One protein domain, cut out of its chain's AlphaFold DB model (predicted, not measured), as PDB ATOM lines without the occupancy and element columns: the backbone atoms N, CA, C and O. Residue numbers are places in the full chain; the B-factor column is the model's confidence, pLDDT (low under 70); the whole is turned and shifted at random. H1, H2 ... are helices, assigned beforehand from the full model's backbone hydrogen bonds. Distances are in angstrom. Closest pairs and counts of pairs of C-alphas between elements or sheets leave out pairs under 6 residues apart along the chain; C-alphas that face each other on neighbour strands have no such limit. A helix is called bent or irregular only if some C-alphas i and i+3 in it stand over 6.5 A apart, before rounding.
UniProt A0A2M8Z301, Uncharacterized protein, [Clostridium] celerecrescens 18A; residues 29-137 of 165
ATOM      1  N   ILE A  29      -1.399 -29.567 -62.747       96.31
ATOM      2  CA  ILE A  29      -2.193 -28.504 -62.125       96.31
ATOM      3  C   ILE A  29      -1.296 -27.516 -61.379       96.31
ATOM      4  O   ILE A  29      -1.468 -26.304 -61.525       96.31
ATOM      5  N   PHE A  30      -0.275 -28.011 -60.675       94.62
ATOM      6  CA  PHE A  30       0.695 -27.153 -60.006       94.62
ATOM      7  C   PHE A  30       1.407 -26.212 -60.987       94.62
ATOM      8  O   PHE A  30       1.477 -25.013 -60.730       94.62
ATOM      9  N   LYS A  31       1.879 -26.711 -62.142       92.44
ATOM     10  CA  LYS A  31       2.562 -25.878 -63.154       92.44
ATOM     11  C   LYS A  31       1.704 -24.724 -63.659       92.44
ATOM     12  O   LYS A  31       2.236 -23.637 -63.900       92.44
ATOM     13  N   VAL A  32       0.407 -24.973 -63.837       91.56
ATOM     14  CA  VAL A  32      -0.547 -23.952 -64.271       91.56
ATOM     15  C   VAL A  32      -0.721 -22.894 -63.184       91.56
ATOM     16  O   VAL A  32      -0.496 -21.715 -63.446       91.56
ATOM     17  N   ILE A  33      -1.058 -23.305 -61.959       89.69
ATOM     18  CA  ILE A  33      -1.407 -22.368 -60.880       89.69
ATOM     19  C   ILE A  33      -0.177 -21.602 -60.377       89.69
ATOM     20  O   ILE A  33      -0.266 -20.416 -60.072       89.69
ATOM     21  N   SER A  34       0.996 -22.236 -60.338       87.88
ATOM     22  CA  SER A  34       2.229 -21.593 -59.876       87.88
ATOM     23  C   SER A  34       2.820 -20.599 -60.889       87.88
ATOM     24  O   SER A  34       3.840 -19.971 -60.603       87.88
ATOM     25  N   GLY A  35       2.265 -20.507 -62.104       83.75
ATOM     26  CA  GLY A  35       2.821 -19.694 -63.189       83.75
ATOM     27  C   GLY A  35       4.159 -20.210 -63.738       83.75
ATOM     28  O   GLY A  35       4.908 -19.444 -64.351       83.75
ATOM     29  N   SER A  36       4.474 -21.500 -63.547       85.06
ATOM     30  CA  SER A  36       5.751 -22.106 -63.973       85.06
ATOM     31  C   SER A  36       6.031 -21.908 -65.465       85.06
ATOM     32  O   SER A  36       7.179 -21.712 -65.865       85.06
ATOM     33  N   TYR A  37       4.982 -21.908 -66.290       81.19
ATOM     34  CA  TYR A  37       5.065 -21.671 -67.733       81.19
ATOM     35  C   TYR A  37       5.692 -20.319 -68.096       81.19
ATOM     36  O   TYR A  37       6.438 -20.220 -69.070       81.19
ATOM     37  N   ILE A  38       5.431 -19.282 -67.298       79.94
ATOM     38  CA  ILE A  38       5.983 -17.942 -67.515       79.94
ATOM     39  C   ILE A  38       7.428 -17.887 -67.017       79.94
ATOM     40  O   ILE A  38       8.299 -17.386 -67.724       79.94
ATOM     41  N   MET A  39       7.705 -18.449 -65.834       78.19
ATOM     42  CA  MET A  39       9.059 -18.447 -65.263       78.19
ATOM     43  C   MET A  39      10.066 -19.208 -66.131       78.19
ATOM     44  O   MET A  39      11.193 -18.748 -66.291       78.19
ATOM     45  N   LYS A  40       9.659 -20.329 -66.740       79.31
ATOM     46  CA  LYS A  40      10.512 -21.127 -67.638       79.31
ATOM     47  C   LYS A  40      11.009 -20.340 -68.856       79.31
ATOM     48  O   LYS A  40      12.073 -20.643 -69.380       79.31
ATOM     49  N   ASN A  41      10.228 -19.363 -69.310       76.06
ATOM     50  CA  ASN A  41      10.517 -18.558 -70.496       76.06
ATOM     51  C   ASN A  41      11.167 -17.202 -70.159       76.06
ATOM     52  O   ASN A  41      11.362 -16.375 -71.052       76.06
ATOM     53  N   GLY A  42      11.471 -16.944 -68.881       68.75
ATOM     54  CA  GLY A  42      12.255 -15.784 -68.465       68.75
ATOM     55  C   GLY A  42      13.730 -15.916 -68.865       68.75
ATOM     56  O   GLY A  42      14.184 -17.020 -69.161       68.75
ATOM     57  N   PRO A  43      14.491 -14.809 -68.875       63.84
ATOM     58  CA  PRO A  43      15.925 -14.864 -69.137       63.84
ATOM     59  C   PRO A  43      16.614 -15.765 -68.105       63.84
ATOM     60  O   PRO A  43      16.458 -15.571 -66.897       63.84
ATOM     61  N   THR A  44      17.352 -16.761 -68.593       65.00
ATOM     62  CA  THR A  44      18.063 -17.742 -67.754       65.00
ATOM     63  C   THR A  44      19.526 -17.361 -67.500       65.00
ATOM     64  O   THR A  44      20.160 -17.913 -66.601       65.00
ATOM     65  N   ASP A  45      20.032 -16.376 -68.249       65.19
ATOM     66  CA  ASP A  45      21.360 -15.767 -68.134       65.19
ATOM     67  C   ASP A  45      21.245 -14.233 -68.258       65.19
ATOM     68  O   ASP A  45      20.373 -13.714 -68.957       65.19
ATOM     69  N   GLU A  46      22.158 -13.493 -67.625       60.19
ATOM     70  CA  GLU A  46      22.238 -12.025 -67.683       60.19
ATOM     71  C   GLU A  46      22.451 -11.501 -69.117       60.19
ATOM     72  O   GLU A  46      22.110 -10.356 -69.432       60.19
ATOM     73  N   ASN A  47      22.989 -12.343 -70.005       62.78
ATOM     74  CA  ASN A  47      23.233 -12.022 -71.413       62.78
ATOM     75  C   ASN A  47      22.014 -12.258 -72.317       62.78
ATOM     76  O   ASN A  47      21.987 -11.786 -73.461       62.78
ATOM     77  N   GLU A  48      21.006 -12.982 -71.831       65.88
ATOM     78  CA  GLU A  48      19.833 -13.364 -72.602       65.88
ATOM     79  C   GLU A  48      18.794 -12.235 -72.558       65.88
ATOM     80  O   GLU A  48      18.108 -12.004 -71.564       65.88
ATOM     81  N   LYS A  49      18.672 -11.476 -73.651       65.31
ATOM     82  CA  LYS A  49      17.711 -10.365 -73.741       65.31
ATOM     83  C   LYS A  49      16.352 -10.843 -74.240       65.31
ATOM     84  O   LYS A  49      15.922 -10.473 -75.331       65.31
ATOM     85  N   ILE A  50      15.658 -11.633 -73.430       73.19
ATOM     86  CA  ILE A  50      14.228 -11.888 -73.630       73.19
ATOM     87  C   ILE A  50      13.455 -10.818 -72.861       73.19
ATOM     88  O   ILE A  50      13.650 -10.621 -71.663       73.19
ATOM     89  N   SER A  51      12.586 -10.083 -73.558       80.88
ATOM     90  CA  SER A  51      11.728  -9.112 -72.883       80.88
ATOM     91  C   SER A  51      10.723  -9.837 -71.985       80.88
ATOM     92  O   SER A  51      10.223 -10.904 -72.342       80.88
ATOM     93  N   VAL A  52      10.358  -9.231 -70.852       80.12
ATOM     94  CA  VAL A  52       9.313  -9.765 -69.959       80.12
ATOM     95  C   VAL A  52       8.008 -10.031 -70.724       80.12
ATOM     96  O   VAL A  52       7.355 -11.045 -70.496       80.12
ATOM     97  N   ALA A  53       7.655  -9.172 -71.688       80.94
ATOM     98  CA  ALA A  53       6.480  -9.366 -72.537       80.94
ATOM     99  C   ALA A  53       6.585 -10.636 -73.403       80.94
ATOM    100  O   ALA A  53       5.624 -11.392 -73.502       80.94
ATOM    101  N   THR A  54       7.755 -10.906 -73.988       84.25
ATOM    102  CA  THR A  54       8.012 -12.126 -74.772       84.25
ATOM    103  C   THR A  54       7.944 -13.379 -73.899       84.25
ATOM    104  O   THR A  54       7.318 -14.354 -74.300       84.25
ATOM    105  N   ALA A  55       8.522 -13.340 -72.695       83.94
ATOM    106  CA  ALA A  55       8.465 -14.450 -71.744       83.94
ATOM    107  C   ALA A  55       7.017 -14.798 -71.353       83.94
ATOM    108  O   ALA A  55       6.631 -15.966 -71.358       83.94
ATOM    109  N   ILE A  56       6.192 -13.779 -71.083       84.00
ATOM    110  CA  ILE A  56       4.764 -13.948 -70.779       84.00
ATOM    111  C   ILE A  56       4.012 -14.549 -71.971       84.00
ATOM    112  O   ILE A  56       3.237 -15.485 -71.785       84.00
ATOM    113  N   LEU A  57       4.239 -14.044 -73.188       86.19
ATOM    114  CA  LEU A  57       3.571 -14.551 -74.392       86.19
ATOM    115  C   LEU A  57       3.935 -16.013 -74.674       86.19
ATOM    116  O   LEU A  57       3.037 -16.826 -74.889       86.19
ATOM    117  N   ASN A  58       5.222 -16.358 -74.612       86.44
ATOM    118  CA  ASN A  58       5.684 -17.730 -74.818       86.44
ATOM    119  C   ASN A  58       5.142 -18.664 -73.732       86.44
ATOM    120  O   ASN A  58       4.586 -19.708 -74.049       86.44
ATOM    121  N   GLY A  59       5.203 -18.250 -72.462       87.69
ATOM    122  CA  GLY A  59       4.636 -19.028 -71.361       87.69
ATOM    123  C   GLY A  59       3.129 -19.240 -71.495       87.69
ATOM    124  O   GLY A  59       2.633 -20.338 -71.267       87.69
ATOM    125  N   THR A  60       2.392 -18.220 -71.934       87.19
ATOM    126  CA  THR A  60       0.950 -18.347 -72.192       87.19
ATOM    127  C   THR A  60       0.680 -19.308 -73.352       87.19
ATOM    128  O   THR A  60      -0.215 -20.143 -73.262       87.19
ATOM    129  N   SER A  61       1.470 -19.228 -74.427       89.75
ATOM    130  CA  SER A  61       1.370 -20.145 -75.567       89.75
ATOM    131  C   SER A  61       1.632 -21.596 -75.157       89.75
ATOM    132  O   SER A  61       0.880 -22.491 -75.551       89.75
ATOM    133  N   ASP A  62       2.666 -21.833 -74.347       91.06
ATOM    134  CA  ASP A  62       2.997 -23.158 -73.815       91.06
ATOM    135  C   ASP A  62       1.859 -23.696 -72.939       91.06
ATOM    136  O   ASP A  62       1.417 -24.829 -73.125       91.06
ATOM    137  N   MET A  63       1.327 -22.863 -72.036       91.31
ATOM    138  CA  MET A  63       0.198 -23.234 -71.185       91.31
ATOM    139  C   MET A  63      -1.012 -23.648 -72.028       91.31
ATOM    140  O   MET A  63      -1.526 -24.749 -71.849       91.31
ATOM    141  N   VAL A  64      -1.446 -22.808 -72.975       91.50
ATOM    142  CA  VAL A  64      -2.598 -23.096 -73.852       91.50
ATOM    143  C   VAL A  64      -2.384 -24.379 -74.659       91.50
ATOM    144  O   VAL A  64      -3.328 -25.146 -74.848       91.50
ATOM    145  N   SER A  65      -1.150 -24.638 -75.099       93.94
ATOM    146  CA  SER A  65      -0.795 -25.856 -75.839       93.94
ATOM    147  C   SER A  65      -0.889 -27.121 -74.981       93.94
ATOM    148  O   SER A  65      -1.226 -28.186 -75.502       93.94
ATOM    149  N   ASP A  66      -0.647 -27.006 -73.674       95.88
ATOM    150  CA  ASP A  66      -0.715 -28.121 -72.730       95.88
ATOM    151  C   ASP A  66      -2.128 -28.372 -72.179       95.88
ATOM    152  O   ASP A  66      -2.426 -29.508 -71.798       95.88
ATOM    153  N   ILE A  67      -3.028 -27.376 -72.188       96.62
ATOM    154  CA  ILE A  67      -4.410 -27.514 -71.680       96.62
ATOM    155  C   ILE A  67      -5.127 -28.773 -72.194       96.62
ATOM    156  O   ILE A  67      -5.728 -29.465 -71.373       96.62
ATOM    157  N   PRO A  68      -5.058 -29.159 -73.487       97.69
ATOM    158  CA  PRO A  68      -5.703 -30.383 -73.951       97.69
ATOM    159  C   PRO A  68      -5.241 -31.653 -73.237       97.69
ATOM    160  O   PRO A  68      -6.055 -32.534 -72.959       97.69
ATOM    161  N   LYS A  69      -3.943 -31.752 -72.932       97.62
ATOM    162  CA  LYS A  69      -3.394 -32.872 -72.169       97.62
ATOM    163  C   LYS A  69      -3.831 -32.775 -70.710       97.62
ATOM    164  O   LYS A  69      -4.359 -33.744 -70.181       97.62
ATOM    165  N   ILE A  70      -3.682 -31.596 -70.102       98.06
ATOM    166  CA  ILE A  70      -4.031 -31.345 -68.697       98.06
ATOM    167  C   ILE A  70      -5.501 -31.678 -68.427       98.06
ATOM    168  O   ILE A  70      -5.792 -32.365 -67.455       98.06
ATOM    169  N   ALA A  71      -6.421 -31.255 -69.296       98.38
ATOM    170  CA  ALA A  71      -7.847 -31.531 -69.150       98.38
ATOM    171  C   ALA A  71      -8.156 -33.038 -69.178       98.38
ATOM    172  O   ALA A  71      -8.983 -33.506 -68.404       98.38
ATOM    173  N   VAL A  72      -7.480 -33.815 -70.033       98.62
ATOM    174  CA  VAL A  72      -7.659 -35.277 -70.092       98.62
ATOM    175  C   VAL A  72      -7.078 -35.957 -68.851       98.62
ATOM    176  O   VAL A  72      -7.753 -36.799 -68.263       98.62
ATOM    177  N   THR A  73      -5.869 -35.576 -68.437       98.69
ATOM    178  CA  THR A  73      -5.208 -36.077 -67.222       98.69
ATOM    179  C   THR A  73      -6.040 -35.771 -65.974       98.69
ATOM    180  O   THR A  73      -6.269 -36.649 -65.146       98.69
ATOM    181  N   ALA A  74      -6.553 -34.544 -65.850       98.50
ATOM    182  CA  ALA A  74      -7.400 -34.137 -64.735       98.50
ATOM    183  C   ALA A  74      -8.773 -34.819 -64.771       98.50
ATOM    184  O   ALA A  74      -9.253 -35.248 -63.728       98.50
ATOM    185  N   LEU A  75      -9.389 -34.982 -65.949       98.62
ATOM    186  CA  LEU A  75     -10.642 -35.730 -66.068       98.62
ATOM    187  C   LEU A  75     -10.443 -37.181 -65.636       98.62
ATOM    188  O   LEU A  75     -11.257 -37.706 -64.891       98.62
ATOM    189  N   TYR A  76      -9.368 -37.824 -66.092       98.75
ATOM    190  CA  TYR A  76      -9.025 -39.175 -65.665       98.75
ATOM    191  C   TYR A  76      -8.905 -39.260 -64.141       98.75
ATOM    192  O   TYR A  76      -9.596 -40.074 -63.537       98.75
ATOM    193  N   ALA A  77      -8.113 -38.373 -63.530       98.56
ATOM    194  CA  ALA A  77      -7.926 -38.319 -62.083       98.56
ATOM    195  C   ALA A  77      -9.250 -38.123 -61.328       98.56
ATOM    196  O   ALA A  77      -9.556 -38.879 -60.412       98.56
ATOM    197  N   GLY A  78     -10.068 -37.162 -61.767       98.25
ATOM    198  CA  GLY A  78     -11.360 -36.859 -61.154       98.25
ATOM    199  C   GLY A  78     -12.405 -37.968 -61.315       98.25
ATOM    200  O   GLY A  78     -13.424 -37.957 -60.631       98.25
ATOM    201  N   LEU A  79     -12.183 -38.937 -62.207       98.25
ATOM    202  CA  LEU A  79     -13.047 -40.106 -62.358       98.25
ATOM    203  C   LEU A  79     -12.634 -41.275 -61.454       98.25
ATOM    204  O   LEU A  79     -13.471 -42.144 -61.225       98.25
ATOM    205  N   LEU A  80     -11.401 -41.324 -60.941       98.25
ATOM    206  CA  LEU A  80     -10.866 -42.510 -60.258       98.25
ATOM    207  C   LEU A  80     -11.675 -42.927 -59.024       98.25
ATOM    208  O   LEU A  80     -11.919 -44.115 -58.844       98.25
ATOM    209  N   GLU A  81     -12.146 -41.960 -58.236       97.12
ATOM    210  CA  GLU A  81     -12.851 -42.218 -56.974       97.12
ATOM    211  C   GLU A  81     -14.203 -42.924 -57.186       97.12
ATOM    212  O   GLU A  81     -14.532 -43.910 -56.532       97.12
ATOM    213  N   ASN A  82     -15.007 -42.428 -58.131       96.94
ATOM    214  CA  ASN A  82     -16.409 -42.838 -58.271       96.94
ATOM    215  C   ASN A  82     -16.702 -43.609 -59.561       96.94
ATOM    216  O   ASN A  82     -17.711 -44.306 -59.667       96.94
ATOM    217  N   ASN A  83     -15.876 -43.421 -60.587       95.62
ATOM    218  CA  ASN A  83     -16.118 -43.891 -61.946       95.62
ATOM    219  C   ASN A  83     -14.810 -44.342 -62.616       95.62
ATOM    220  O   ASN A  83     -14.526 -43.879 -63.727       95.62
ATOM    221  N   PRO A  84     -14.008 -45.217 -61.977       95.50
ATOM    222  CA  PRO A  84     -12.674 -45.536 -62.455       95.50
ATOM    223  C   PRO A  84     -12.729 -46.065 -63.886       95.50
ATOM    224  O   PRO A  84     -13.487 -46.980 -64.223       95.50
ATOM    225  N   VAL A  85     -11.914 -45.456 -64.739       96.44
ATOM    226  CA  VAL A  85     -11.683 -45.899 -66.112       96.44
ATOM    227  C   VAL A  85     -10.275 -46.466 -66.216       96.44
ATOM    228  O   VAL A  85      -9.419 -46.174 -65.393       96.44
ATOM    229  N   GLU A  86     -10.026 -47.283 -67.235       96.31
ATOM    230  CA  GLU A  86      -8.780 -48.051 -67.334       96.31
ATOM    231  C   GLU A  86      -7.519 -47.176 -67.437       96.31
ATOM    232  O   GLU A  86      -6.457 -47.553 -66.952       96.31
ATOM    233  N   ASN A  87      -7.614 -46.035 -68.123       98.06
ATOM    234  CA  ASN A  87      -6.489 -45.146 -68.403       98.06
ATOM    235  C   ASN A  87      -6.974 -43.791 -68.954       98.06
ATOM    236  O   ASN A  87      -8.149 -43.609 -69.292       98.06
ATOM    237  N   GLU A  88      -6.044 -42.849 -69.134       98.12
ATOM    238  CA  GLU A  88      -6.322 -41.541 -69.739       98.12
ATOM    239  C   GLU A  88      -6.931 -41.633 -71.147       98.12
ATOM    240  O   GLU A  88      -7.715 -40.774 -71.550       98.12
ATOM    241  N   GLN A  89      -6.619 -42.682 -71.917       98.25
ATOM    242  CA  GLN A  89      -7.176 -42.861 -73.258       98.25
ATOM    243  C   GLN A  89      -8.674 -43.208 -73.206       98.25
ATOM    244  O   GLN A  89      -9.433 -42.755 -74.071       98.25
ATOM    245  N   ALA A  90      -9.120 -43.936 -72.178       98.25
ATOM    246  CA  ALA A  90     -10.535 -44.159 -71.899       98.25
ATOM    247  C   ALA A  90     -11.234 -42.858 -71.463       98.25
ATOM    248  O   ALA A  90     -12.284 -42.519 -72.012       98.25
ATOM    249  N   ALA A  91     -10.621 -42.065 -70.575       98.38
ATOM    250  CA  ALA A  91     -11.145 -40.745 -70.194       98.38
ATOM    251  C   ALA A  91     -11.254 -39.795 -71.402       98.38
ATOM    252  O   ALA A  91     -12.271 -39.129 -71.603       98.38
ATOM    253  N   LYS A  92     -10.250 -39.794 -72.286       98.56
ATOM    254  CA  LYS A  92     -10.261 -39.036 -73.546       98.56
ATOM    255  C   LYS A  92     -11.394 -39.465 -74.474       98.56
ATOM    256  O   LYS A  92     -11.979 -38.620 -75.152       98.56
ATOM    257  N   ALA A  93     -11.695 -40.762 -74.542       98.56
ATOM    258  CA  ALA A  93     -12.811 -41.265 -75.336       98.56
ATOM    259  C   ALA A  93     -14.157 -40.761 -74.791       98.56
ATOM    260  O   ALA A  93     -14.976 -40.287 -75.581       98.56
ATOM    261  N   LEU A  94     -14.340 -40.767 -73.464       98.31
ATOM    262  CA  LEU A  94     -15.517 -40.188 -72.807       98.31
ATOM    263  C   LEU A  94     -15.641 -38.692 -73.090       98.31
ATOM    264  O   LEU A  94     -16.699 -38.235 -73.515       98.31
ATOM    265  N   PHE A  95     -14.552 -37.933 -72.949       98.38
ATOM    266  CA  PHE A  95     -14.582 -36.503 -73.238       98.38
ATOM    267  C   PHE A  95     -14.930 -36.218 -74.703       98.38
ATOM    268  O   PHE A  95     -15.779 -35.381 -75.003       98.38
ATOM    269  N   LYS A  96     -14.341 -36.971 -75.640       98.56
ATOM    270  CA  LYS A  96     -14.675 -36.866 -77.066       98.56
ATOM    271  C   LYS A  96     -16.154 -37.152 -77.331       98.56
ATOM    272  O   LYS A  96     -16.735 -36.531 -78.219       98.56
ATOM    273  N   GLN A  97     -16.743 -38.108 -76.620       98.50
ATOM    274  CA  GLN A  97     -18.165 -38.405 -76.722       98.50
ATOM    275  C   GLN A  97     -19.010 -37.255 -76.162       98.50
ATOM    276  O   GLN A  97     -19.893 -36.779 -76.867       98.50
ATOM    277  N   PHE A  98     -18.675 -36.739 -74.978       98.19
ATOM    278  CA  PHE A  98     -19.343 -35.585 -74.371       98.19
ATOM    279  C   PHE A  98     -19.384 -34.373 -75.313       98.19
ATOM    280  O   PHE A  98     -20.457 -33.832 -75.566       98.19
ATOM    281  N   VAL A  99     -18.244 -34.007 -75.911       98.19
ATOM    282  CA  VAL A  99     -18.146 -32.878 -76.858       98.19
ATOM    283  C   VAL A  99     -19.064 -33.066 -78.071       98.19
ATOM    284  O   VAL A  99     -19.637 -32.105 -78.573       98.19
ATOM    285  N   LYS A 100     -19.222 -34.302 -78.557       98.06
ATOM    286  CA  LYS A 100     -20.108 -34.604 -79.691       98.06
ATOM    287  C   LYS A 100     -21.585 -34.575 -79.317       98.06
ATOM    288  O   LYS A 100     -22.406 -34.210 -80.149       98.06
ATOM    289  N   GLU A 101     -21.915 -35.027 -78.114       97.62
ATOM    290  CA  GLU A 101     -23.294 -35.090 -77.627       97.62
ATOM    291  C   GLU A 101     -23.815 -33.718 -77.199       97.62
ATOM    292  O   GLU A 101     -25.012 -33.459 -77.310       97.62
ATOM    293  N   LYS A 102     -22.928 -32.848 -76.708       96.00
ATOM    294  CA  LYS A 102     -23.277 -31.549 -76.127       96.00
ATOM    295  C   LYS A 102     -22.369 -30.427 -76.649       96.00
ATOM    296  O   LYS A 102     -21.688 -29.797 -75.849       96.00
ATOM    297  N   PRO A 103     -22.337 -30.159 -77.965       96.06
ATOM    298  CA  PRO A 103     -21.411 -29.183 -78.551       96.06
ATOM    299  C   PRO A 103     -21.611 -27.745 -78.043       96.06
ATOM    300  O   PRO A 103     -20.667 -26.964 -78.090       96.06
ATOM    301  N   ASP A 104     -22.807 -27.412 -77.548       96.94
ATOM    302  CA  ASP A 104     -23.150 -26.080 -77.030       96.94
ATOM    303  C   ASP A 104     -22.918 -25.930 -75.511       96.94
ATOM    304  O   ASP A 104     -23.141 -24.859 -74.953       96.94
ATOM    305  N   ASP A 105     -22.502 -26.995 -74.815       96.50
ATOM    306  CA  ASP A 105     -22.126 -26.926 -73.397       96.50
ATOM    307  C   ASP A 105     -20.760 -26.234 -73.275       96.50
ATOM    308  O   ASP A 105     -19.824 -26.575 -73.994       96.50
ATOM    309  N   GLU A 106     -20.603 -25.283 -72.352       95.75
ATOM    310  CA  GLU A 106     -19.339 -24.546 -72.174       95.75
ATOM    311  C   GLU A 106     -18.156 -25.485 -71.880       95.75
ATOM    312  O   GLU A 106     -17.016 -25.227 -72.277       95.75
ATOM    313  N   ARG A 107     -18.440 -26.641 -71.268       96.56
ATOM    314  CA  ARG A 107     -17.463 -27.692 -70.970       96.56
ATOM    315  C   ARG A 107     -17.045 -28.485 -72.210       96.56
ATOM    316  O   ARG A 107     -16.107 -29.273 -72.134       96.56
ATOM    317  N   ALA A 108     -17.706 -28.320 -73.358       97.31
ATOM    318  CA  ALA A 108     -17.419 -29.028 -74.610       97.31
ATOM    319  C   ALA A 108     -16.211 -28.451 -75.375       97.31
ATOM    320  O   ALA A 108     -16.135 -28.481 -76.603       97.31
ATOM    321  N   SER A 109     -15.219 -27.960 -74.638       97.62
ATOM    322  CA  SER A 109     -13.924 -27.509 -75.132       97.62
ATOM    323  C   SER A 109     -12.845 -27.916 -74.131       97.62
ATOM    324  O   SER A 109     -13.136 -28.119 -72.955       97.62
ATOM    325  N   PHE A 110     -11.588 -28.055 -74.562       97.88
ATOM    326  CA  PHE A 110     -10.514 -28.416 -73.625       97.88
ATOM    327  C   PHE A 110     -10.360 -27.391 -72.498       97.88
ATOM    328  O   PHE A 110     -10.145 -27.776 -71.354       97.88
ATOM    329  N   TRP A 111     -10.512 -26.104 -72.819       95.94
ATOM    330  CA  TRP A 111     -10.441 -25.036 -71.830       95.94
ATOM    331  C   TRP A 111     -11.635 -25.062 -70.872       95.94
ATOM    332  O   TRP A 111     -11.441 -25.082 -69.665       95.94
ATOM    333  N   GLY A 112     -12.863 -25.146 -71.390       97.38
ATOM    334  CA  GLY A 112     -14.056 -25.192 -70.542       97.38
ATOM    335  C   GLY A 112     -14.136 -26.453 -69.679       97.38
ATOM    336  O   GLY A 112     -14.581 -26.392 -68.538       97.38
ATOM    337  N   MET A 113     -13.654 -27.596 -70.182       98.06
ATOM    338  CA  MET A 113     -13.497 -28.803 -69.369       98.06
ATOM    339  C   MET A 113     -12.453 -28.591 -68.272       98.06
ATOM    340  O   MET A 113     -12.701 -28.951 -67.129       98.06
ATOM    341  N   TYR A 114     -11.305 -27.985 -68.587       97.69
ATOM    342  CA  TYR A 114     -10.302 -27.644 -67.579       97.69
ATOM    343  C   TYR A 114     -10.861 -26.716 -66.488       97.69
ATOM    344  O   TYR A 114     -10.678 -27.020 -65.313       97.69
ATOM    345  N   ASP A 115     -11.567 -25.642 -66.855       96.75
ATOM    346  CA  ASP A 115     -12.182 -24.720 -65.890       96.75
ATOM    347  C   ASP A 115     -13.176 -25.458 -64.983       96.75
ATOM    348  O   ASP A 115     -13.068 -25.378 -63.764       96.75
ATOM    349  N   PHE A 116     -14.058 -26.279 -65.562       97.81
ATOM    350  CA  PHE A 116     -14.977 -27.120 -64.795       97.81
ATOM    351  C   PHE A 116     -14.256 -28.046 -63.803       97.81
ATOM    352  O   PHE A 116     -14.668 -28.161 -62.650       97.81
ATOM    353  N   LEU A 117     -13.184 -28.713 -64.236       98.19
ATOM    354  CA  LEU A 117     -12.416 -29.619 -63.379       98.19
ATOM    355  C   LEU A 117     -11.679 -28.859 -62.272       98.19
ATOM    356  O   LEU A 117     -11.624 -29.345 -61.146       98.19
ATOM    357  N   ARG A 118     -11.139 -27.674 -62.573       96.75
ATOM    358  CA  ARG A 118     -10.495 -26.805 -61.583       96.75
ATOM    359  C   ARG A 118     -11.494 -26.357 -60.520       96.75
ATOM    360  O   ARG A 118     -11.160 -26.389 -59.341       96.75
ATOM    361  N   ASP A 119     -12.705 -25.987 -60.917       97.06
ATOM    362  CA  ASP A 119     -13.744 -25.587 -59.969       97.06
ATOM    363  C   ASP A 119     -14.126 -26.770 -59.055       97.06
ATOM    364  O   ASP A 119     -14.236 -26.602 -57.843       97.06
ATOM    365  N   CYS A 120     -14.207 -27.998 -59.591       97.88
ATOM    366  CA  CYS A 120     -14.366 -29.204 -58.766       97.88
ATOM    367  C   CYS A 120     -13.189 -29.411 -57.790       97.88
ATOM    368  O   CYS A 120     -13.415 -29.728 -56.627       97.88
ATOM    369  N   MET A 121     -11.940 -29.209 -58.231       97.62
ATOM    370  CA  MET A 121     -10.759 -29.295 -57.355       97.62
ATOM    371  C   MET A 121     -10.826 -28.301 -56.192       97.62
ATOM    372  O   MET A 121     -10.460 -28.644 -55.067       97.62
ATOM    373  N   GLU A 122     -11.271 -27.073 -56.459       95.81
ATOM    374  CA  GLU A 122     -11.438 -26.049 -55.429       95.81
ATOM    375  C   GLU A 122     -12.534 -26.444 -54.433       95.81
ATOM    376  O   GLU A 122     -12.289 -26.449 -53.225       95.81
ATOM    377  N   GLU A 123     -13.707 -26.850 -54.932       96.88
ATOM    378  CA  GLU A 123     -14.833 -27.305 -54.108       96.88
ATOM    379  C   GLU A 123     -14.469 -28.508 -53.220       96.88
ATOM    380  O   GLU A 123     -14.880 -28.563 -52.059       96.88
ATOM    381  N   ASP A 124     -13.687 -29.456 -53.742       97.31
ATOM    382  CA  ASP A 124     -13.287 -30.675 -53.028       97.31
ATOM    383  C   ASP A 124     -12.067 -30.462 -52.106       97.31
ATOM    384  O   ASP A 124     -11.674 -31.355 -51.352       97.31
ATOM    385  N   GLY A 125     -11.461 -29.267 -52.111       97.44
ATOM    386  CA  GLY A 125     -10.302 -28.952 -51.274       97.44
ATOM    387  C   GLY A 125      -9.007 -29.639 -51.721       97.44
ATOM    388  O   GLY A 125      -8.094 -29.832 -50.910       97.44
ATOM    389  N   PHE A 126      -8.899 -29.981 -53.007       97.88
ATOM    390  CA  PHE A 126      -7.763 -30.684 -53.606       97.88
ATOM    391  C   PHE A 126      -6.426 -29.968 -53.375       97.88
ATOM    392  O   PHE A 126      -5.426 -30.602 -53.027       97.88
ATOM    393  N   PHE A 127      -6.386 -28.639 -53.510       97.25
ATOM    394  CA  PHE A 127      -5.155 -27.854 -53.332       97.25
ATOM    395  C   PHE A 127      -4.629 -27.908 -51.896       97.25
ATOM    396  O   PHE A 127      -3.420 -28.015 -51.661       97.25
ATOM    397  N   LYS A 128      -5.544 -27.929 -50.924       97.44
ATOM    398  CA  LYS A 128      -5.213 -28.121 -49.513       97.44
ATOM    399  C   LYS A 128      -4.745 -29.549 -49.245       97.44
ATOM    400  O   LYS A 128      -3.762 -29.725 -48.525       97.44
ATOM    401  N   LEU A 129      -5.432 -30.546 -49.810       97.88
ATOM    402  CA  LEU A 129      -5.117 -31.968 -49.641       97.88
ATOM    403  C   LEU A 129      -3.722 -32.314 -50.181       97.88
ATOM    404  O   LEU A 129      -2.936 -32.960 -49.496       97.88
ATOM    405  N   THR A 130      -3.391 -31.817 -51.372       97.38
ATOM    406  CA  THR A 130      -2.089 -32.018 -52.035       97.38
ATOM    407  C   THR A 130      -0.973 -31.133 -51.470       97.38
ATOM    408  O   THR A 130       0.202 -31.343 -51.763       97.38
ATOM    409  N   GLY A 131      -1.317 -30.133 -50.652       96.25
ATOM    410  CA  GLY A 131      -0.371 -29.172 -50.088       96.25
ATOM    411  C   GLY A 131       0.079 -28.073 -51.056       96.25
ATOM    412  O   GLY A 131       0.961 -27.292 -50.693       96.25
ATOM    413  N   MET A 132      -0.528 -27.968 -52.245       95.19
ATOM    414  CA  MET A 132      -0.211 -26.936 -53.241       95.19
ATOM    415  C   MET A 132      -0.357 -25.521 -52.680       95.19
ATOM    416  O   MET A 132       0.541 -24.706 -52.880       95.19
ATOM    417  N   ASP A 133      -1.419 -25.250 -51.912       93.25
ATOM    418  CA  ASP A 133      -1.661 -23.925 -51.317       93.25
ATOM    419  C   ASP A 133      -0.473 -23.454 -50.472       93.25
ATOM    420  O   ASP A 133      -0.059 -22.295 -50.539       93.25
ATOM    421  N   LYS A 134       0.124 -24.371 -49.698       94.62
ATOM    422  CA  LYS A 134       1.277 -24.062 -48.843       94.62
ATOM    423  C   LYS A 134       2.504 -23.717 -49.675       94.62
ATOM    424  O   LYS A 134       3.201 -22.760 -49.357       94.62
ATOM    425  N   VAL A 135       2.763 -24.488 -50.729       92.38
ATOM    426  CA  VAL A 135       3.923 -24.271 -51.602       92.38
ATOM    427  C   VAL A 135       3.780 -22.953 -52.363       92.38
ATOM    428  O   VAL A 135       4.725 -22.169 -52.409       92.38
ATOM    429  N   ILE A 136       2.594 -22.662 -52.905       89.50
ATOM    430  CA  ILE A 136       2.320 -21.416 -53.637       89.50
ATOM    431  C   ILE A 136       2.451 -20.197 -52.716       89.50
ATOM    432  O   ILE A 136       3.052 -19.192 -53.109       89.50
ATOM    433  N   ALA A 137       1.952 -20.284 -51.478       90.56
ATOM    434  CA  ALA A 137       2.121 -19.228 -50.485       90.56
ATOM    435  C   ALA A 137       3.610 -18.969 -50.184       90.56
ATOM    436  O   ALA A 137       4.066 -17.833 -50.293       90.56
TER     437      ALA A 137
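AT A GLANCE: This is residues 29 to 137 of the 165 residues of an uncharacterized protein of [Clostridium] celerecrescens 18A (UniProt A0A2M8Z301). A long bent helix, H3, runs through most of the length; its second arm, H3b, packs with H4 and H5 in a three-helix head, while its first arm, H3a, reaches away with short H2 packed on it and the loop of residues 44 to 49 sticking out beyond. From the far end of H5, short H6 and H7 fold back towards short H1, which lies near the middle with few contacts. The printed part has 109 residues with seven named helices, H1 to H7 in chain order, and no named strand; the class is all helix. It is loose, with a radius of gyration of the C-alphas of 16.5 A, and elongated, spanning 51 by 32 by 24 A.

HOW THE PARTS SIT: The hub is H3, residues 52 to 79, assigned as one helix by its hydrogen bonds but bent: C-alphas 65 and 68 are 6.9 A apart. Its arms, H3a of residues 52 to 65 and H3b of residues 68 to 79, stand at a steep tilt of 54 degrees. H3b touches H5, residues 110 to 123, at a steep tilt of 39 degrees, the same way; the closest C-alphas, of Ala 71 and Tyr 114, are 4.9 A apart. With residues 72 to 76 alone, H3b touches H4, residues 88 to 101, about perpendicular at 80 degrees; the closest C-alphas, of Tyr 76 and Ala 91, are 5.2 A apart. H4 and H5 are apart. H3a touches H2, residues 36 to 39; the closest C-alphas, of Ile 38 and Gly 59, are 4.2 A apart. H1, residues 29 to 33, touches no helix; it is close to but not clearly touching H7, residues 132 to 137, with the closest C-alphas, of Phe 30 and Met 132, 6.8 A apart. H6, residues 126 to 130, is close to but not clearly touching H5, with the closest C-alphas, of Met 121 and Phe 127, 7.0 A apart. In H1, H3a, H3b, H4, H5, H6 and H7 every O i to N i+4 pair is within hydrogen-bond range; H2 is too short for such a pair.

IN THESE COORDINATES: H3a measures 19.9 A from C-alpha 52 at (9.313, -9.765, -69.959) to C-alpha 65, and H3b 16.8 A. H4 is 19.8 A long and H5 20.0 A. H1 begins at C-alpha 29, (-2.193, -28.504, -62.125), and H7 ends at C-alpha 137, (2.121, -19.228, -50.485).

THE WHOLE: The two C-alphas farthest apart, of Asn 47 and Glu 101, are 52.3 A apart. The printed part has no cut. The link from H2 to H3 is long, with 12 residues. The mean pLDDT of the printed part is 91.7; residues 42 to 49 are under 70.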